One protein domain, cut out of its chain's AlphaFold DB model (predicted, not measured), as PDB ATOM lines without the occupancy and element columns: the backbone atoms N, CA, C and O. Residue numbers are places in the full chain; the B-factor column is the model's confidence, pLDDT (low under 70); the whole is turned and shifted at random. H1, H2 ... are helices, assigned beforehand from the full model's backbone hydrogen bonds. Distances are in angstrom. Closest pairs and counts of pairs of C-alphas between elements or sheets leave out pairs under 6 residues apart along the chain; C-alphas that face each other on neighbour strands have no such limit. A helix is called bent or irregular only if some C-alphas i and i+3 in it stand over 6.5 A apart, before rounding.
ATOM      1  N   ALA A   6     122.735 -17.442 277.987       88.44
ATOM      2  CA  ALA A   6     122.441 -16.307 277.120       88.44
ATOM      3  C   ALA A   6     123.306 -16.343 275.852       88.44
ATOM      4  O   ALA A   6     122.773 -16.227 274.750       88.44
ATOM      5  N   ILE A   7     124.606 -16.626 275.992       90.31
ATOM      6  CA  ILE A   7     125.536 -16.751 274.858       90.31
ATOM      7  C   ILE A   7     125.108 -17.891 273.926       90.31
ATOM      8  O   ILE A   7     125.083 -17.723 272.702       90.31
ATOM      9  N   VAL A   8     124.732 -19.047 274.488       89.12
ATOM     10  CA  VAL A   8     124.254 -20.198 273.702       89.12
ATOM     11  C   VAL A   8     122.966 -19.844 272.955       89.12
ATOM     12  O   VAL A   8     122.867 -20.076 271.751       89.12
ATOM     13  N   LYS A   9     121.995 -19.229 273.641       89.12
ATOM     14  CA  LYS A   9     120.715 -18.817 273.046       89.12
ATOM     15  C   LYS A   9     120.905 -17.816 271.906       89.12
ATOM     16  O   LYS A   9     120.295 -17.976 270.850       89.12
ATOM     17  N   ASP A  10     121.756 -16.813 272.093       93.56
ATOM     18  CA  ASP A  10     122.035 -15.809 271.065       93.56
ATOM     19  C   ASP A  10     122.749 -16.410 269.854       93.56
ATOM     20  O   ASP A  10     122.423 -16.074 268.712       93.56
ATOM     21  N   SER A  11     123.671 -17.347 270.078       91.31
ATOM     22  CA  SER A  11     124.353 -18.070 269.000       91.31
ATOM     23  C   SER A  11     123.370 -18.902 268.173       91.31
ATOM     24  O   SER A  11     123.365 -18.797 266.946       91.31
ATOM     25  N   LEU A  12     122.475 -19.654 268.825       91.12
ATOM     26  CA  LEU A  12     121.436 -20.435 268.144       91.12
ATOM     27  C   LEU A  12     120.488 -19.544 267.328       91.12
ATOM     28  O   LEU A  12     120.209 -19.849 266.172       91.12
ATOM     29  N   LYS A  13     120.072 -18.393 267.871       93.00
ATOM     30  CA  LYS A  13     119.245 -17.418 267.137       93.00
ATOM     31  C   LYS A  13     119.947 -16.836 265.912       93.00
ATOM     32  O   LYS A  13     119.307 -16.580 264.894       93.00
ATOM     33  N   ARG A  14     121.259 -16.590 265.991       93.25
ATOM     34  CA  ARG A  14     122.047 -16.119 264.839       93.25
ATOM     35  C   ARG A  14     122.122 -17.185 263.749       93.25
ATOM     36  O   ARG A  14     121.969 -16.842 262.578       93.25
ATOM     37  N   ILE A  15     122.314 -18.450 264.132       91.81
ATOM     38  CA  ILE A  15     122.286 -19.591 263.206       91.81
ATOM     39  C   ILE A  15     120.918 -19.664 262.521       91.81
ATOM     40  O   ILE A  15     120.858 -19.622 261.297       91.81
ATOM     41  N   GLU A  16     119.832 -19.676 263.295       91.50
ATOM     42  CA  GLU A  16     118.458 -19.715 262.782       91.50
ATOM     43  C   GLU A  16     118.188 -18.574 261.792       91.50
ATOM     44  O   GLU A  16     117.800 -18.819 260.652       91.50
ATOM     45  N   LYS A  17     118.497 -17.328 262.178       95.25
ATOM     46  CA  LYS A  17     118.325 -16.148 261.318       95.25
ATOM     47  C   LYS A  17     119.082 -16.280 259.996       95.25
ATOM     48  O   LYS A  17     118.550 -15.904 258.951       95.25
ATOM     49  N   ASN A  18     120.321 -16.766 260.031       92.44
ATOM     50  CA  ASN A  18     121.126 -16.933 258.823       92.44
ATOM     51  C   ASN A  18     120.586 -18.063 257.939       92.44
ATOM     52  O   ASN A  18     120.482 -17.864 256.735       92.44
ATOM     53  N   LEU A  19     120.152 -19.187 258.519       90.62
ATOM     54  CA  LEU A  19     119.496 -20.269 257.774       90.62
ATOM     55  C   LEU A  19     118.198 -19.791 257.106       90.62
ATOM     56  O   LEU A  19     117.968 -20.094 255.938       90.62
ATOM     57  N   THR A  20     117.379 -18.990 257.797       91.88
ATOM     58  CA  THR A  20     116.165 -18.398 257.208       91.88
ATOM     59  C   THR A  20     116.487 -17.474 256.034       91.88
ATOM     60  O   THR A  20     115.783 -17.499 255.029       91.88
ATOM     61  N   LYS A  21     117.545 -16.660 256.138       93.38
ATOM     62  CA  LYS A  21     117.995 -15.810 255.025       93.38
ATOM     63  C   LYS A  21     118.480 -16.641 253.840       93.38
ATOM     64  O   LYS A  21     118.065 -16.370 252.721       93.38
ATOM     65  N   SER A  22     119.308 -17.655 254.088       89.25
ATOM     66  CA  SER A  22     119.804 -18.544 253.036       89.25
ATOM     67  C   SER A  22     118.671 -19.291 252.342       89.25
ATOM     68  O   SER A  22     118.707 -19.430 251.128       89.25
ATOM     69  N   LYS A  23     117.637 -19.715 253.083       89.00
ATOM     70  CA  LYS A  23     116.442 -20.331 252.497       89.00
ATOM     71  C   LYS A  23     115.771 -19.409 251.475       89.00
ATOM     72  O   LYS A  23     115.554 -19.832 250.352       89.00
ATOM     73  N   LYS A  24     115.521 -18.146 251.834       90.38
ATOM     74  CA  LYS A  24     114.934 -17.169 250.898       90.38
ATOM     75  C   LYS A  24     115.797 -16.968 249.650       90.38
ATOM     76  O   LYS A  24     115.268 -16.895 248.553       90.38
ATOM     77  N   ALA A  25     117.118 -16.921 249.819       87.88
ATOM     78  CA  ALA A  25     118.037 -16.812 248.690       87.88
ATOM     79  C   ALA A  25     117.998 -18.055 247.777       87.88
ATOM     80  O   ALA A  25     118.159 -17.918 246.570       87.88
ATOM     81  N   PHE A  26     117.768 -19.257 248.320       86.25
ATOM     82  CA  PHE A  26     117.551 -20.456 247.502       86.25
ATOM     83  C   PHE A  26     116.242 -20.389 246.713       86.25
ATOM     84  O   PHE A  26     116.255 -20.717 245.532       86.25
ATOM     85  N   ASP A  27     115.158 -19.906 247.325       85.81
ATOM     86  CA  ASP A  27     113.883 -19.701 246.624       85.81
ATOM     87  C   ASP A  27     114.067 -18.715 245.440       85.81
ATOM     88  O   ASP A  27     113.547 -18.921 244.346       85.81
ATOM     89  N   GLU A  28     114.884 -17.669 245.613       87.69
ATOM     90  CA  GLU A  28     115.261 -16.750 244.526       87.69
ATOM     91  C   GLU A  28     116.136 -17.434 243.455       87.69
ATOM     92  O   GLU A  28     115.960 -17.178 242.264       87.69
ATOM     93  N   MET A  29     117.042 -18.344 243.831       85.75
ATOM     94  CA  MET A  29     117.845 -19.109 242.864       85.75
ATOM     95  C   MET A  29     116.998 -20.031 241.981       85.75
ATOM     96  O   MET A  29     117.344 -20.214 240.815       85.75
ATOM     97  N   GLU A  30     115.888 -20.579 242.482       84.25
ATOM     98  CA  GLU A  30     114.970 -21.369 241.647       84.25
ATOM     99  C   GLU A  30     114.438 -20.547 240.466       84.25
ATOM    100  O   GLU A  30     114.378 -21.048 239.343       84.25
ATOM    101  N   SER A  31     114.157 -19.257 240.672       86.75
ATOM    102  CA  SER A  31     113.736 -18.369 239.581       86.75
ATOM    103  C   SER A  31     114.821 -18.173 238.512       86.75
ATOM    104  O   SER A  31     114.518 -18.091 237.322       86.75
ATOM    105  N   ILE A  32     116.101 -18.173 238.908       86.19
ATOM    106  CA  ILE A  32     117.236 -18.097 237.975       86.19
ATOM    107  C   ILE A  32     117.298 -19.361 237.109       86.19
ATOM    108  O   ILE A  32     117.556 -19.263 235.909       86.19
ATOM    109  N   ILE A  33     117.033 -20.536 237.690       85.25
ATOM    110  CA  ILE A  33     117.004 -21.809 236.952       85.25
ATOM    111  C   ILE A  33     115.907 -21.785 235.883       85.25
ATOM    112  O   ILE A  33     116.172 -22.177 234.749       85.25
ATOM    113  N   VAL A  34     114.713 -21.288 236.217       89.19
ATOM    114  CA  VAL A  34     113.605 -21.142 235.254       89.19
ATOM    115  C   VAL A  34     114.002 -20.222 234.099       89.19
ATOM    116  O   VAL A  34     113.902 -20.619 232.941       89.19
ATOM    117  N   ASN A  35     114.567 -19.047 234.393       88.19
ATOM    118  CA  ASN A  35     115.038 -18.129 233.351       88.19
ATOM    119  C   ASN A  35     116.085 -18.785 232.433       88.19
ATOM    120  O   ASN A  35     116.129 -18.513 231.235       88.19
ATOM    121  N   PHE A  36     116.937 -19.660 232.973       84.25
ATOM    122  CA  PHE A  36     117.943 -20.363 232.181       84.25
ATOM    123  C   PHE A  36     117.345 -21.468 231.303       84.25
ATOM    124  O   PHE A  36     117.805 -21.678 230.181       84.25
ATOM    125  N   GLN A  37     116.296 -22.143 231.777       88.81
ATOM    126  CA  GLN A  37     115.520 -23.064 230.946       88.81
ATOM    127  C   GLN A  37     114.893 -22.329 229.759       88.81
ATOM    128  O   GLN A  37     114.976 -22.818 228.635       88.81
ATOM    129  N   ASP A  38     114.366 -21.121 229.972       91.75
ATOM    130  CA  ASP A  38     113.834 -20.294 228.887       91.75
ATOM    131  C   ASP A  38     114.923 -19.876 227.891       91.75
ATOM    132  O   ASP A  38     114.722 -19.977 226.680       91.75
ATOM    133  N   VAL A  39     116.114 -19.492 228.368       88.88
ATOM    134  CA  VAL A  39     117.270 -19.213 227.495       88.88
ATOM    135  C   VAL A  39     117.622 -20.427 226.630       88.88
ATOM    136  O   VAL A  39     117.850 -20.265 225.431       88.88
ATOM    137  N   TYR A  40     117.631 -21.639 227.195       87.44
ATOM    138  CA  TYR A  40     117.852 -22.861 226.417       87.44
ATOM    139  C   TYR A  40     116.750 -23.112 225.392       87.44
ATOM    140  O   TYR A  40     117.061 -23.427 224.246       87.44
ATOM    141  N   ASN A  41     115.485 -22.921 225.770       92.69
ATOM    142  CA  ASN A  41     114.354 -23.080 224.859       92.69
ATOM    143  C   ASN A  41     114.479 -22.131 223.655       92.69
ATOM    144  O   ASN A  41     114.356 -22.566 222.509       92.69
ATOM    145  N   TYR A  42     114.803 -20.855 223.894       91.25
ATOM    146  CA  TYR A  42     115.036 -19.882 222.822       91.25
ATOM    147  C   TYR A  42     116.262 -20.223 221.973       91.25
ATOM    148  O   TYR A  42     116.244 -20.038 220.754       91.25
ATOM    149  N   PHE A  43     117.329 -20.731 222.593       89.31
ATOM    150  CA  PHE A  43     118.519 -21.171 221.874       89.31
ATOM    151  C   PHE A  43     118.216 -22.352 220.946       89.31
ATOM    152  O   PHE A  43     118.612 -22.323 219.781       89.31
ATOM    153  N   ASP A  44     117.489 -23.363 221.423       90.94
ATOM    154  CA  ASP A  44     117.106 -24.527 220.622       90.94
ATOM    155  C   ASP A  44     116.145 -24.148 219.490       90.94
ATOM    156  O   ASP A  44     116.315 -24.599 218.352       90.94
ATOM    157  N   GLU A  45     115.195 -23.246 219.750       90.38
ATOM    158  CA  GLU A  45     114.327 -22.685 218.715       90.38
ATOM    159  C   GLU A  45     115.150 -21.963 217.634       90.38
ATOM    160  O   GLU A  45     115.004 -22.252 216.441       90.38
ATOM    161  N   LEU A  46     116.070 -21.077 218.029       88.62
ATOM    162  CA  LEU A  46     116.943 -20.354 217.101       88.62
ATOM    163  C   LEU A  46     117.839 -21.309 216.305       88.62
ATOM    164  O   LEU A  46     118.004 -21.151 215.092       88.62
ATOM    165  N   LYS A  47     118.394 -22.331 216.962       88.12
ATOM    166  CA  LYS A  47     119.225 -23.365 216.337       88.12
ATOM    167  C   LYS A  47     118.437 -24.172 215.306       88.12
ATOM    168  O   LYS A  47     118.952 -24.440 214.223       88.12
ATOM    169  N   SER A  48     117.184 -24.517 215.606       87.06
ATOM    170  CA  SER A  48     116.309 -25.242 214.680       87.06
ATOM    171  C   SER A  48     115.991 -24.420 213.424       87.06
ATOM    172  O   SER A  48     116.084 -24.940 212.314       87.06
ATOM    173  N   LYS A  49     115.716 -23.119 213.581       81.88
ATOM    174  CA  LYS A  49     115.411 -22.193 212.478       81.88
ATOM    175  C   LYS A  49     116.638 -21.895 211.615       81.88
ATOM    176  O   LYS A  49     116.564 -21.935 210.393       81.88
ATOM    177  N   THR A  50     117.792 -21.665 212.238       81.38
ATOM    178  CA  THR A  50     119.056 -21.389 211.527       81.38
ATOM    179  C   THR A  50     119.644 -22.606 210.820       81.38
ATOM    180  O   THR A  50     120.455 -22.457 209.907       81.38
ATOM    181  N   ALA A  51     119.250 -23.827 211.189       76.69
ATOM    182  CA  ALA A  51     119.674 -25.032 210.480       76.69
ATOM    183  C   ALA A  51     119.117 -25.116 209.044       76.69
ATOM    184  O   ALA A  51     119.661 -25.871 208.239       76.69
ATOM    185  N   LEU A  52     118.084 -24.329 208.720       69.56
ATOM    186  CA  LEU A  52     117.313 -24.431 207.480       69.56
ATOM    187  C   LEU A  52     117.962 -23.730 206.274       69.56
ATOM    188  O   LEU A  52     117.739 -24.164 205.146       69.56
ATOM    189  N   SER A  53     118.791 -22.693 206.469       85.50
ATOM    190  CA  SER A  53     119.475 -22.012 205.357       85.50
ATOM    191  C   SER A  53     120.834 -21.404 205.743       85.50
ATOM    192  O   SER A  53     121.087 -21.036 206.890       85.50
ATOM    193  N   ASN A  54     121.742 -21.278 204.766       86.62
ATOM    194  CA  ASN A  54     123.039 -20.612 204.965       86.62
ATOM    195  C   ASN A  54     122.907 -19.091 205.152       86.62
ATOM    196  O   ASN A  54     123.790 -18.468 205.744       86.62
ATOM    197  N   GLU A  55     121.822 -18.499 204.657       88.94
ATOM    198  CA  GLU A  55     121.544 -17.071 204.789       88.94
ATOM    199  C   GLU A  55     121.138 -16.721 206.226       88.94
ATOM    200  O   GLU A  55     121.710 -15.806 206.817       88.94
ATOM    201  N   ASP A  56     120.293 -17.544 206.854       86.31
ATOM    202  CA  ASP A  56     119.909 -17.389 208.263       86.31
ATOM    203  C   ASP A  56     121.110 -17.530 209.205       86.31
ATOM    204  O   ASP A  56     121.276 -16.741 210.137       86.31
ATOM    205  N   LYS A  57     122.016 -18.483 208.932       85.00
ATOM    206  CA  LYS A  57     123.277 -18.627 209.685       85.00
ATOM    207  C   LYS A  57     124.145 -17.375 209.590       85.00
ATOM    208  O   LYS A  57     124.731 -16.952 210.587       85.00
ATOM    209  N   LYS A  58     124.238 -16.781 208.397       88.25
ATOM    210  CA  LYS A  58     125.014 -15.556 208.170       88.25
ATOM    211  C   LYS A  58     124.389 -14.365 208.904       88.25
ATOM    212  O   LYS A  58     125.126 -13.623 209.550       88.25
ATOM    213  N   ASN A  59     123.063 -14.234 208.863       88.12
ATOM    214  CA  ASN A  59     122.320 -13.177 209.555       88.12
ATOM    215  C   ASN A  59     122.484 -13.274 211.075       88.12
ATOM    216  O   ASN A  59     122.859 -12.295 211.718       88.12
ATOM    217  N   VAL A  60     122.314 -14.465 211.654       87.75
ATOM    218  CA  VAL A  60     122.542 -14.681 213.092       87.75
ATOM    219  C   VAL A  60     123.993 -14.398 213.474       87.75
ATOM    220  O   VAL A  60     124.240 -13.715 214.464       87.75
ATOM    221  N   GLY A  61     124.959 -14.834 212.661       85.69
ATOM    222  CA  GLY A  61     126.372 -14.530 212.888       85.69
ATOM    223  C   GLY A  61     126.693 -13.032 212.862       85.69
ATOM    224  O   GLY A  61     127.571 -12.589 213.599       85.69
ATOM    225  N   GLN A  62     126.000 -12.235 212.043       89.62
ATOM    226  CA  GLN A  62     126.139 -10.775 212.047       89.62
ATOM    227  C   GLN A  62     125.489 -10.141 213.278       89.62
ATOM    228  O   GLN A  62     126.121  -9.303 213.914       89.62
ATOM    229  N   ILE A  63     124.279 -10.572 213.648       88.00
ATOM    230  CA  ILE A  63     123.570 -10.049 214.822       88.00
ATOM    231  C   ILE A  63     124.373 -10.333 216.093       88.00
ATOM    232  O   ILE A  63     124.653  -9.403 216.844       88.00
ATOM    233  N   ILE A  64     124.840 -11.571 216.294       87.94
ATOM    234  CA  ILE A  64     125.628 -11.947 217.479       87.94
ATOM    235  C   ILE A  64     126.859 -11.047 217.633       87.94
ATOM    236  O   ILE A  64     127.102 -10.553 218.728       87.94
ATOM    237  N   LYS A  65     127.582 -10.757 216.539       88.50
ATOM    238  CA  LYS A  65     128.763  -9.867 216.548       88.50
ATOM    239  C   LYS A  65     128.467  -8.435 216.996       88.50
ATOM    240  O   LYS A  65     129.392  -7.728 217.375       88.50
ATOM    241  N   THR A  66     127.217  -7.995 216.892       90.12
ATOM    242  CA  THR A  66     126.784  -6.647 217.299       90.12
ATOM    243  C   THR A  66     126.150  -6.609 218.689       90.12
ATOM    244  O   THR A  66     125.879  -5.531 219.207       90.12
ATOM    245  N   THR A  67     125.914  -7.772 219.296       90.88
ATOM    246  CA  THR A  67     125.321  -7.907 220.633       90.88
ATOM    247  C   THR A  67     126.375  -8.256 221.674       90.88
ATOM    248  O   THR A  67     127.394  -8.843 221.337       90.88
ATOM    249  N   THR A  68     126.077  -8.002 222.948       90.69
ATOM    250  CA  THR A  68     126.905  -8.439 224.088       90.69
ATOM    251  C   THR A  68     126.492  -9.815 224.633       90.69
ATOM    252  O   THR A  68     126.683 -10.120 225.811       90.69
ATOM    253  N   LEU A  69     125.798 -10.625 223.822       86.69
ATOM    254  CA  LEU A  69     125.187 -11.878 224.272       86.69
ATOM    255  C   LEU A  69     126.244 -12.874 224.761       86.69
ATOM    256  O   LEU A  69     126.031 -13.546 225.769       86.69
ATOM    257  N   LEU A  70     127.372 -12.963 224.049       85.56
ATOM    258  CA  LEU A  70     128.449 -13.891 224.378       85.56
ATOM    259  C   LEU A  70     129.134 -13.483 225.687       85.56
ATOM    260  O   LEU A  70     129.337 -14.333 226.548       85.56
ATOM    261  N   GLU A  71     129.431 -12.194 225.860       90.50
ATOM    262  CA  GLU A  71     130.037 -11.645 227.073       90.50
ATOM    263  C   GLU A  71     129.138 -11.886 228.289       90.50
ATOM    264  O   GLU A  71     129.593 -12.448 229.285       90.50
ATOM    265  N   ASN A  72     127.846 -11.559 228.171       89.00
ATOM    266  CA  ASN A  72     126.866 -11.761 229.240       89.00
ATOM    267  C   ASN A  72     126.728 -13.246 229.613       89.00
ATOM    268  O   ASN A  72     126.671 -13.591 230.793       89.00
ATOM    269  N   TYR A  73     126.689 -14.138 228.615       88.00
ATOM    270  CA  TYR A  73     126.617 -15.579 228.852       88.00
ATOM    271  C   TYR A  73     127.889 -16.104 229.528       88.00
ATOM    272  O   TYR A  73     127.807 -16.872 230.487       88.00
ATOM    273  N   SER A  74     129.069 -15.686 229.060       89.62
ATOM    274  CA  SER A  74     130.354 -16.092 229.637       89.62
ATOM    275  C   SER A  74     130.522 -15.617 231.080       89.62
ATOM    276  O   SER A  74     130.940 -16.409 231.926       89.62
ATOM    277  N   GLU A  75     130.166 -14.367 231.385       92.06
ATOM    278  CA  GLU A  75     130.216 -13.831 232.750       92.06
ATOM    279  C   GLU A  75     129.261 -14.589 233.676       92.06
ATOM    280  O   GLU A  75     129.656 -15.046 234.752       92.06
ATOM    281  N   PHE A  76     128.017 -14.799 233.237       87.31
ATOM    282  CA  PHE A  76     127.040 -15.571 233.998       87.31
ATOM    283  C   PHE A  76     127.517 -17.006 234.258       87.31
ATOM    284  O   PHE A  76     127.455 -17.486 235.391       87.31
ATOM    285  N   TYR A  77     128.037 -17.685 233.232       87.69
ATOM    286  CA  TYR A  77     128.551 -19.047 233.356       87.69
ATOM    287  C   TYR A  77     129.724 -19.131 234.342       87.69
ATOM    288  O   TYR A  77     129.761 -20.030 235.182       87.69
ATOM    289  N   SER A  78     130.642 -18.159 234.308       92.50
ATOM    290  CA  SER A  78     131.730 -18.060 235.286       92.50
ATOM    291  C   SER A  78     131.196 -17.891 236.711       92.50
ATOM    292  O   SER A  78     131.623 -18.602 237.621       92.50
ATOM    293  N   ASN A  79     130.218 -17.001 236.907       89.62
ATOM    294  CA  ASN A  79     129.586 -16.784 238.210       89.62
ATOM    295  C   ASN A  79     128.895 -18.053 238.738       89.62
ATOM    296  O   ASN A  79     128.963 -18.340 239.936       89.62
ATOM    297  N   LEU A  80     128.262 -18.833 237.856       87.75
ATOM    298  CA  LEU A  80     127.622 -20.099 238.215       87.75
ATOM    299  C   LEU A  80     128.651 -21.150 238.663       87.75
ATOM    300  O   LEU A  80     128.442 -21.804 239.686       87.75
ATOM    301  N   ILE A  81     129.772 -21.284 237.946       91.06
ATOM    302  CA  ILE A  81     130.864 -22.198 238.323       91.06
ATOM    303  C   ILE A  81     131.444 -21.811 239.691       91.06
ATOM    304  O   ILE A  81     131.609 -22.665 240.571       91.06
ATOM    305  N   ASP A  82     131.709 -20.523 239.904       91.50
ATOM    306  CA  ASP A  82     132.226 -20.013 241.175       91.50
ATOM    307  C   ASP A  82     131.261 -20.284 242.334       91.50
ATOM    308  O   ASP A  82     131.676 -20.680 243.430       91.50
ATOM    309  N   LEU A  83     129.960 -20.091 242.100       88.88
ATOM    310  CA  LEU A  83     128.919 -20.390 243.076       88.88
ATOM    311  C   LEU A  83     128.861 -21.890 243.388       88.88
ATOM    312  O   LEU A  83     128.826 -22.262 244.562       88.88
ATOM    313  N   GLN A  84     128.910 -22.752 242.370       89.12
ATOM    314  CA  GLN A  84     128.917 -24.206 242.536       89.12
ATOM    315  C   GLN A  84     130.101 -24.671 243.394       89.12
ATOM    316  O   GLN A  84     129.925 -25.470 244.321       89.12
ATOM    317  N   SER A  85     131.298 -24.141 243.134       89.25
ATOM    318  CA  SER A  85     132.504 -24.430 243.917       89.25
ATOM    319  C   SER A  85     132.332 -24.022 245.388       89.25
ATOM    320  O   SER A  85     132.542 -24.826 246.305       89.25
ATOM    321  N   LYS A  86     131.838 -22.799 245.631       88.25
ATOM    322  CA  LYS A  86     131.578 -22.282 246.985       88.25
ATOM    323  C   LYS A  86     130.536 -23.122 247.726       88.25
ATOM    324  O   LYS A  86     130.791 -23.520 248.862       88.25
ATOM    325  N   ILE A  87     129.406 -23.452 247.095       88.06
ATOM    326  CA  ILE A  87     128.350 -24.287 247.694       88.06
ATOM    327  C   ILE A  87     128.891 -25.672 248.050       88.06
ATOM    328  O   ILE A  87     128.674 -26.149 249.166       88.06
ATOM    329  N   THR A  88     129.650 -26.292 247.144       87.62
ATOM    330  CA  THR A  88     130.248 -27.613 247.375       87.62
ATOM    331  C   THR A  88     131.121 -27.599 248.629       87.62
ATOM    332  O   THR A  88     130.948 -28.447 249.506       87.62
ATOM    333  N   SER A  89     131.972 -26.579 248.786       85.31
ATOM    334  CA  SER A  89     132.853 -26.435 249.957       85.31
ATOM    335  C   SER A  89     132.103 -26.247 251.287       85.31
ATOM    336  O   SER A  89     132.582 -26.658 252.345       85.31
ATOM    337  N   VAL A  90     130.911 -25.646 251.247       88.12
ATOM    338  CA  VAL A  90     130.091 -25.359 252.434       88.12
ATOM    339  C   VAL A  90     129.165 -26.528 252.789       88.12
ATOM    340  O   VAL A  90     128.843 -26.712 253.964       88.12
ATOM    341  N   SER A  91     128.779 -27.358 251.816       86.50
ATOM    342  CA  SER A  91     127.825 -28.465 252.001       86.50
ATOM    343  C   SER A  91     128.231 -29.452 253.107       86.50
ATOM    344  O   SER A  91     127.405 -29.829 253.940       86.50
ATOM    345  N   LEU A  92     129.519 -29.807 253.184       84.19
ATOM    346  CA  LEU A  92     130.050 -30.697 254.220       84.19
ATOM    347  C   LEU A  92     129.890 -30.091 255.619       84.19
ATOM    348  O   LEU A  92     129.418 -30.762 256.534       84.19
ATOM    349  N   LYS A  93     130.181 -28.796 255.767       87.31
ATOM    350  CA  LYS A  93     130.034 -28.081 257.043       87.31
ATOM    351  C   LYS A  93     128.570 -27.960 257.463       87.31
ATOM    352  O   LYS A  93     128.257 -28.082 258.642       87.31
ATOM    353  N   LEU A  94     127.650 -27.760 256.514       87.31
ATOM    354  CA  LEU A  94     126.211 -27.753 256.808       87.31
ATOM    355  C   LEU A  94     125.731 -29.117 257.313       87.31
ATOM    356  O   LEU A  94     124.935 -29.172 258.251       87.31
ATOM    357  N   ARG A  95     126.250 -30.211 256.745       85.44
ATOM    358  CA  ARG A  95     125.973 -31.565 257.234       85.44
ATOM    359  C   ARG A  95     126.482 -31.766 258.662       85.44
ATOM    360  O   ARG A  95     125.753 -32.315 259.480       85.44
ATOM    361  N   GLU A  96     127.689 -31.305 258.980       87.62
ATOM    362  CA  GLU A  96     128.232 -31.361 260.346       87.62
ATOM    363  C   GLU A  96     127.362 -30.586 261.343       87.62
ATOM    364  O   GLU A  96     127.046 -31.103 262.415       87.62
ATOM    365  N   VAL A  97     126.905 -29.384 260.975       87.75
ATOM    366  CA  VAL A  97     125.983 -28.587 261.804       87.75
ATOM    367  C   VAL A  97     124.661 -29.325 262.019       87.75
ATOM    368  O   VAL A  97     124.176 -29.381 263.150       87.75
ATOM    369  N   ALA A  98     124.090 -29.922 260.970       85.06
ATOM    370  CA  ALA A  98     122.861 -30.701 261.083       85.06
ATOM    371  C   ALA A  98     123.040 -31.893 262.036       85.06
ATOM    372  O   ALA A  98     122.247 -32.058 262.958       85.06
ATOM    373  N   LEU A  99     124.118 -32.669 261.885       83.44
ATOM    374  CA  LEU A  99     124.431 -33.800 262.768       83.44
ATOM    375  C   LEU A  99     124.649 -33.362 264.223       83.44
ATOM    376  O   LEU A  99     124.187 -34.025 265.155       83.44
ATOM    377  N   PHE A 100     125.321 -32.228 264.428       87.50
ATOM    378  CA  PHE A 100     125.512 -31.648 265.752       87.50
ATOM    379  C   PHE A 100     124.176 -31.281 266.404       87.50
ATOM    380  O   PHE A 100     123.928 -31.674 267.539       87.50
ATOM    381  N   LEU A 101     123.286 -30.576 265.698       86.88
ATOM    382  CA  LEU A 101     121.971 -30.207 266.230       86.88
ATOM    383  C   LEU A 101     121.086 -31.440 266.470       86.88
ATOM    384  O   LEU A 101     120.425 -31.532 267.505       86.88
ATOM    385  N   GLU A 102     121.126 -32.417 265.563       82.44
ATOM    386  CA  GLU A 102     120.399 -33.683 265.690       82.44
ATOM    387  C   GLU A 102     120.861 -34.508 266.892       82.44
ATOM    388  O   GLU A 102     120.040 -35.167 267.527       82.44
ATOM    389  N   THR A 103     122.134 -34.416 267.281       83.38
ATOM    390  CA  THR A 103     122.646 -35.056 268.503       83.38
ATOM    391  C   THR A 103     121.875 -34.578 269.738       83.38
ATOM    392  O   THR A 103     121.418 -35.395 270.532       83.38
ATOM    393  N   TYR A 104     121.613 -33.273 269.869       83.19
ATOM    394  CA  TYR A 104     120.789 -32.742 270.969       83.19
ATOM    395  C   TYR A 104     119.300 -33.051 270.816       83.19
ATOM    396  O   TYR A 104     118.529 -32.843 271.753       83.19
ATOM    397  N   ARG A 105     118.865 -33.528 269.653       83.88
ATOM    398  CA  ARG A 105     117.473 -33.890 269.403       83.88
ATOM    399  C   ARG A 105     117.203 -35.376 269.654       83.88
ATOM    400  O   ARG A 105     116.109 -35.722 270.084       83.88
ATOM    401  N   THR A 106     118.194 -36.231 269.414       86.31
ATOM    402  CA  THR A 106     118.039 -37.694 269.386       86.31
ATOM    403  C   THR A 106     118.790 -38.421 270.497       86.31
ATOM    404  O   THR A 106     118.569 -39.611 270.712       86.31
TER     405      THR A 106
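AT A GLANCE: This is residues 6 to 106 of the 224 residues of an uncharacterized protein of Candidatus Diapherotrites archaeon CG09_land_8_20_14_0_10_32_12 (UniProt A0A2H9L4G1). A long, open, narrow loop of helices: H1 runs nearly the whole length, the short H2 turns the chain at one end, and the bent H3 folds back toward the other end with a gap between it and H1. Contacts are few, and much of H1 and H3 stands free. The printed part has 101 residues with three named helices, in the order H1, H2, H3, and no named strand; the class is all helix. The whole is extended, with a radius of gyration of the C-alphas of 22.1 A and spans of 71 by 25 by 20 A, a rod in outline.

IN THESE COORDINATES: Find C-alpha 6 at (122.441, -16.307, 277.120); from there H1, residues 6 to 50, runs 65.9 A to C-alpha 50 at (119.056, -21.389, 211.527). H2, residues 54 to 66, measures 19.0 A. H3, residues 69 to 106, was assigned as one helix by its hydrogen bonds but is bent: C-alphas 89 and 92 are 6.6 A apart. Its arms are H3a, residues 69 to 89, 30.5 A long, and H3b, residues 92 to 106, 20.6 A long, ending at C-alpha 106 at (118.039, -37.694, 269.386).

HOW THE PARTS SIT: Look first where H1 ends: H1 and H2 touch only at the corner, by residues 49 to 50 and 56 to 60 alone, their closest C-alphas, those of Thr 50 and Asp 56, being 5.2 A apart. They run opposite ways at a steep tilt of 38 degrees. H2 and H3a are close but not clearly touching, with the closest C-alphas, those of Ile 64 and Leu 70, 7.7 A apart; they are about perpendicular at 71 degrees, only just. H3a and H3b stand at a steep tilt of 42 degrees. H1 is apart from both arms, and H2 is apart from H3b. In H2 and H3a every O i to N i+4 pair is within hydrogen-bond range; in H1 it is 39 of 41 and in H3b 10 of 11.

THE WHOLE: The C-alphas of Ala 6 and Glu 55 are the two farthest apart, 72.3 A. The printed part has no cut, and both links, H1 to H2 and H2 to H3, are tight. The mean pLDDT of the printed part is 88.0, and look at residue 52 for the one printed residue under 70.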